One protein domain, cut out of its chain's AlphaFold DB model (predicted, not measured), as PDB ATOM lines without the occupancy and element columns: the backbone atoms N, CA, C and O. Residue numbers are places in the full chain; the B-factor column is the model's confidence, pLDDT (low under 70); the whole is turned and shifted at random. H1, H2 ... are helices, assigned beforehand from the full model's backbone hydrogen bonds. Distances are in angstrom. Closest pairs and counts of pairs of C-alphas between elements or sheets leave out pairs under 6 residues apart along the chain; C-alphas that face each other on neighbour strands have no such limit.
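Overview. This is residues 76 to 122 of the 122 residues of the protein "Putative Acid phosphatase" of Rosa chinensis (UniProt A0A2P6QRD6). Three short helices are strung on loops: H1 and H2 sit near each other at one end, joined by a long loop, and H3 lies at the other end. The unnamed opening stretch, residues 76 to 84, lies between these ends. The printed part has 47 residues, 19 of them in named helices, under half; the class is all helix, with no named strand. It is elongated, 33 by 21 by 15 A, and only just compact, close to loose, with a radius of gyration of the C-alphas of 11.4 A.

Along the chain. H1, residues 85 to 88, begins at C-alpha 85 (256.862, 220.216, 179.427) and spans 5.0 A. H2, residues 100 to 108, spans 12.2 A. H3, residues 116 to 121, spans 10.1 A and ends at C-alpha 121 (253.957, 214.483, 158.998).

Arrangement. H1 and H2 are close but not clearly touching; their closest C-alphas, of Tyr 87 and Trp 106, are 7.3 A apart. H3 is apart from both. In H2 every O i to N i+4 pair is within hydrogen-bond range; in H3 0 of 2 are, but 2 of 3 O i to N i+3 pairs; H1 is too short for an i+4 pair.

Size, cuts and confidence. The C-alphas farthest apart, of Glu 96 and Gln 122, are 33.8 A apart. The printed part has no cut. The link from H1 to H2 is long; that from H2 to H3 is short. Residue 122, the chain's last, is under pLDDT 70.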
ATOM      1  N   ASP A  76     248.179 222.118 165.390       97.31
ATOM      2  CA  ASP A  76     248.349 222.918 166.595       97.31
ATOM      3  C   ASP A  76     249.852 223.095 166.904       97.31
ATOM      4  O   ASP A  76     250.693 222.403 166.326       97.31
ATOM      5  N   ILE A  77     250.209 224.035 167.780       95.88
ATOM      6  CA  ILE A  77     251.604 224.375 168.091       95.88
ATOM      7  C   ILE A  77     252.016 223.798 169.444       95.88
ATOM      8  O   ILE A  77     252.901 222.940 169.494       95.88
ATOM      9  N   ASP A  78     251.402 224.264 170.527       96.06
ATOM     10  CA  ASP A  78     251.824 223.941 171.889       96.06
ATOM     11  C   ASP A  78     251.412 222.512 172.264       96.06
ATOM     12  O   ASP A  78     250.283 222.090 172.054       96.06
ATOM     13  N   ASP A  79     252.369 221.730 172.760       96.12
ATOM     14  CA  ASP A  79     252.272 220.290 173.035       96.12
ATOM     15  C   ASP A  79     251.805 219.415 171.852       96.12
ATOM     16  O   ASP A  79     251.547 218.224 172.022       96.12
ATOM     17  N   THR A  80     251.817 219.979 170.637       96.38
ATOM     18  CA  THR A  80     251.671 219.258 169.364       96.38
ATOM     19  C   THR A  80     252.969 219.301 168.559       96.38
ATOM     20  O   THR A  80     253.528 218.251 168.256       96.38
ATOM     21  N   LEU A  81     253.501 220.488 168.250       96.50
ATOM     22  CA  LEU A  81     254.786 220.678 167.559       96.50
ATOM     23  C   LEU A  81     255.918 221.055 168.521       96.50
ATOM     24  O   LEU A  81     257.057 220.626 168.327       96.50
ATOM     25  N   LEU A  82     255.621 221.856 169.545       97.19
ATOM     26  CA  LEU A  82     256.581 222.372 170.523       97.19
ATOM     27  C   LEU A  82     256.155 221.973 171.933       97.19
ATOM     28  O   LEU A  82     255.020 222.203 172.322       97.19
ATOM     29  N   SER A  83     257.054 221.399 172.725       97.62
ATOM     30  CA  SER A  83     256.711 220.911 174.061       97.62
ATOM     31  C   SER A  83     256.793 222.009 175.123       97.62
ATOM     32  O   SER A  83     257.845 222.628 175.324       97.62
ATOM     33  N   THR A  84     255.714 222.176 175.886       97.62
ATOM     34  CA  THR A  84     255.654 223.051 177.066       97.62
ATOM     35  C   THR A  84     256.077 222.328 178.355       97.62
ATOM     36  O   THR A  84     256.200 222.945 179.416       97.62
ATOM     37  N   VAL A  85     256.398 221.028 178.285       97.50
ATOM     38  CA  VAL A  85     256.862 220.216 179.427       97.50
ATOM     39  C   VAL A  85     258.000 220.878 180.224       97.50
ATOM     40  O   VAL A  85     257.956 220.808 181.457       97.50
ATOM     41  N   PRO A  86     259.009 221.544 179.618       97.75
ATOM     42  CA  PRO A  86     260.044 222.229 180.390       97.75
ATOM     43  C   PRO A  86     259.514 223.359 181.281       97.75
ATOM     44  O   PRO A  86     260.027 223.520 182.387       97.75
ATOM     45  N   TYR A  87     258.491 224.101 180.838       97.88
ATOM     46  CA  TYR A  87     257.803 225.091 181.670       97.88
ATOM     47  C   TYR A  87     257.079 224.388 182.818       97.88
ATOM     48  O   TYR A  87     257.374 224.621 183.992       97.88
ATOM     49  N   TYR A  88     256.210 223.426 182.496       97.88
ATOM     50  CA  TYR A  88     255.393 222.743 183.498       97.88
ATOM     51  C   TYR A  88     256.197 221.927 184.513       97.88
ATOM     52  O   TYR A  88     255.729 221.719 185.630       97.88
ATOM     53  N   LYS A  89     257.434 221.527 184.201       97.38
ATOM     54  CA  LYS A  89     258.349 220.912 185.175       97.38
ATOM     55  C   LYS A  89     258.601 221.811 186.395       97.38
ATOM     56  O   LYS A  89     258.756 221.286 187.496       97.38
ATOM     57  N   GLY A  90     258.637 223.134 186.208       96.19
ATOM     58  CA  GLY A  90     258.743 224.124 187.289       96.19
ATOM     59  C   GLY A  90     257.410 224.466 187.966       96.19
ATOM     60  O   GLY A  90     257.422 225.080 189.024       96.19
ATOM     61  N   HIS A  91     256.288 224.023 187.390       97.12
ATOM     62  CA  HIS A  91     254.914 224.331 187.807       97.12
ATOM     63  C   HIS A  91     254.122 223.055 188.123       97.12
ATOM     64  O   HIS A  91     252.985 222.857 187.681       97.12
ATOM     65  N   HIS A  92     254.770 222.135 188.841       97.50
ATOM     66  CA  HIS A  92     254.187 220.877 189.310       97.50
ATOM     67  C   HIS A  92     253.457 220.065 188.228       97.50
ATOM     68  O   HIS A  92     252.425 219.454 188.495       97.50
ATOM     69  N   PHE A  93     253.974 220.056 186.999       97.81
ATOM     70  CA  PHE A  93     253.392 219.342 185.860       97.81
ATOM     71  C   PHE A  93     251.891 219.623 185.659       97.81
ATOM     72  O   PHE A  93     251.131 218.714 185.338       97.81
ATOM     73  N   GLY A  94     251.463 220.870 185.894       96.81
ATOM     74  CA  GLY A  94     250.059 221.287 185.797       96.81
ATOM     75  C   GLY A  94     249.267 221.160 187.102       96.81
ATOM     76  O   GLY A  94     248.052 221.319 187.092       96.81
ATOM     77  N   GLY A  95     249.925 220.869 188.229       97.50
ATOM     78  CA  GLY A  95     249.317 220.891 189.566       97.50
ATOM     79  C   GLY A  95     249.036 222.300 190.105       97.50
ATOM     80  O   GLY A  95     248.338 222.456 191.103       97.50
ATOM     81  N   GLU A  96     249.565 223.331 189.447       97.25
ATOM     82  CA  GLU A  96     249.312 224.737 189.755       97.25
ATOM     83  C   GLU A  96     248.334 225.349 188.756       97.25
ATOM     84  O   GLU A  96     248.325 224.992 187.577       97.25
ATOM     85  N   LYS A  97     247.539 226.324 189.210       96.69
ATOM     86  CA  LYS A  97     246.723 227.126 188.293       96.69
ATOM     87  C   LYS A  97     247.634 227.880 187.330       96.69
ATOM     88  O   LYS A  97     248.594 228.518 187.759       96.69
ATOM     89  N   LEU A  98     247.284 227.853 186.047       95.12
ATOM     90  CA  LEU A  98     248.056 228.518 185.009       95.12
ATOM     91  C   LEU A  98     248.115 230.034 185.237       95.12
ATOM     92  O   LEU A  98     247.090 230.716 185.284       95.12
ATOM     93  N   ASN A  99     249.333 230.563 185.322       96.69
ATOM     94  CA  ASN A  99     249.604 231.982 185.150       96.69
ATOM     95  C   ASN A  99     249.948 232.234 183.677       96.69
ATOM     96  O   ASN A  99     251.056 231.928 183.238       96.69
ATOM     97  N   LEU A 100     248.986 232.771 182.924       96.06
ATOM     98  CA  LEU A 100     249.126 232.998 181.484       96.06
ATOM     99  C   LEU A 100     250.294 233.930 181.149       96.06
ATOM    100  O   LEU A 100     251.089 233.602 180.278       96.06
ATOM    101  N   SER A 101     250.461 235.031 181.884       97.94
ATOM    102  CA  SER A 101     251.541 235.986 181.619       97.94
ATOM    103  C   SER A 101     252.928 235.376 181.837       97.94
ATOM    104  O   SER A 101     253.846 235.666 181.079       97.94
ATOM    105  N   ALA A 102     253.077 234.497 182.834       97.62
ATOM    106  CA  ALA A 102     254.337 233.789 183.069       97.62
ATOM    107  C   ALA A 102     254.640 232.763 181.962       97.62
ATOM    108  O   ALA A 102     255.792 232.622 181.548       97.62
ATOM    109  N   LEU A 103     253.611 232.070 181.457       97.00
ATOM    110  CA  LEU A 103     253.761 231.161 180.322       97.00
ATOM    111  C   LEU A 103     254.141 231.934 179.052       97.00
ATOM    112  O   LEU A 103     255.080 231.543 178.368       97.00
ATOM    113  N   GLU A 104     253.474 233.051 178.762       97.38
ATOM    114  CA  GLU A 104     253.781 233.918 177.615       97.38
ATOM    115  C   GLU A 104     255.204 234.480 177.674       97.38
ATOM    116  O   GLU A 104     255.921 234.454 176.670       97.38
ATOM    117  N   GLU A 105     255.652 234.921 178.850       98.12
ATOM    118  CA  GLU A 105     257.033 235.353 179.064       98.12
ATOM    119  C   GLU A 105     258.018 234.216 178.760       98.12
ATOM    120  O   GLU A 105     258.972 234.409 178.003       98.12
ATOM    121  N   TRP A 106     257.762 233.007 179.267       98.06
ATOM    122  CA  TRP A 106     258.597 231.841 178.973       98.06
ATOM    123  C   TRP A 106     258.614 231.494 177.475       98.06
ATOM    124  O   TRP A 106     259.690 231.255 176.915       98.06
ATOM    125  N   MET A 107     257.453 231.513 176.813       97.38
ATOM    126  CA  MET A 107     257.322 231.245 175.375       97.38
ATOM    127  C   MET A 107     258.095 232.269 174.537       97.38
ATOM    128  O   MET A 107     258.732 231.897 173.549       97.38
ATOM    129  N   SER A 108     258.127 233.537 174.963       97.44
ATOM    130  CA  SER A 108     258.841 234.614 174.262       97.44
ATOM    131  C   SER A 108     260.349 234.363 174.114       97.44
ATOM    132  O   SER A 108     260.981 234.886 173.194       97.44
ATOM    133  N   HIS A 109     260.936 233.513 174.963       97.31
ATOM    134  CA  HIS A 109     262.343 233.129 174.859       97.31
ATOM    135  C   HIS A 109     262.634 232.165 173.696       97.31
ATOM    136  O   HIS A 109     263.807 231.975 173.351       97.31
ATOM    137  N   GLY A 110     261.613 231.535 173.101       96.44
ATOM    138  CA  GLY A 110     261.767 230.665 171.930       96.44
ATOM    139  C   GLY A 110     262.673 229.455 172.179       96.44
ATOM    140  O   GLY A 110     263.490 229.100 171.329       96.44
ATOM    141  N   LYS A 111     262.597 228.862 173.379       96.75
ATOM    142  CA  LYS A 111     263.422 227.711 173.803       96.75
ATOM    143  C   LYS A 111     262.635 226.411 173.988       96.75
ATOM    144  O   LYS A 111     263.203 225.442 174.488       96.75
ATOM    145  N   ALA A 112     261.358 226.384 173.605       97.44
ATOM    146  CA  ALA A 112     260.563 225.164 173.632       97.44
ATOM    147  C   ALA A 112     261.189 224.109 172.692       97.44
ATOM    148  O   ALA A 112     261.490 224.430 171.539       97.44
ATOM    149  N   PRO A 113     261.445 222.875 173.164       97.19
ATOM    150  CA  PRO A 113     261.958 221.810 172.315       97.19
ATOM    151  C   PRO A 113     260.865 221.301 171.373       97.19
ATOM    152  O   PRO A 113     259.682 221.335 171.707       97.19
ATOM    153  N   ALA A 114     261.268 220.789 170.213       96.50
ATOM    154  CA  ALA A 114     260.346 220.157 169.283       96.50
ATOM    155  C   ALA A 114     259.811 218.824 169.830       96.50
ATOM    156  O   ALA A 114     260.512 218.087 170.530       96.50
ATOM    157  N   LEU A 115     258.576 218.495 169.459       95.44
ATOM    158  CA  LEU A 115     258.059 217.134 169.498       95.44
ATOM    159  C   LEU A 115     258.422 216.466 168.172       95.44
ATOM    160  O   LEU A 115     257.668 216.522 167.206       95.44
ATOM    161  N   ASP A 116     259.615 215.867 168.127       91.56
ATOM    162  CA  ASP A 116     260.271 215.427 166.886       91.56
ATOM    163  C   ASP A 116     259.386 214.571 165.968       91.56
ATOM    164  O   ASP A 116     259.432 214.724 164.750       91.56
ATOM    165  N   HIS A 117     258.556 213.687 166.531       91.06
ATOM    166  CA  HIS A 117     257.667 212.844 165.729       91.06
ATOM    167  C   HIS A 117     256.576 213.654 165.025       91.06
ATOM    168  O   HIS A 117     256.223 213.333 163.900       91.06
ATOM    169  N   SER A 118     256.086 214.744 165.609       91.00
ATOM    170  CA  SER A 118     255.074 215.590 164.966       91.00
ATOM    171  C   SER A 118     255.602 216.319 163.730       91.00
ATOM    172  O   SER A 118     254.826 216.709 162.861       91.00
ATOM    173  N   LEU A 119     256.925 216.471 163.619       88.62
ATOM    174  CA  LEU A 119     257.585 217.075 162.464       88.62
ATOM    175  C   LEU A 119     257.731 216.115 161.273       88.62
ATOM    176  O   LEU A 119     258.132 216.558 160.201       88.62
ATOM    177  N   THR A 120     257.415 214.823 161.420       87.62
ATOM    178  CA  THR A 120     257.545 213.846 160.321       87.62
ATOM    179  C   THR A 120     256.329 213.793 159.395       87.62
ATOM    180  O   THR A 120     256.423 213.208 158.320       87.62
ATOM    181  N   VAL A 121     255.201 214.392 159.797       75.81
ATOM    182  CA  VAL A 121     253.957 214.483 158.998       75.81
ATOM    183  C   VAL A 121     253.974 215.687 158.038       75.81
ATOM    184  O   VAL A 121     253.041 215.849 157.257       75.81
ATOM    185  N   GLN A 122     255.011 216.532 158.093       59.38
ATOM    186  CA  GLN A 122     255.168 217.709 157.228       59.38
ATOM    187  C   GLN A 122     255.641 217.367 155.813       59.38
ATOM    188  O   GLN A 122     256.485 216.454 155.663       59.38
TER     189      GLN A 122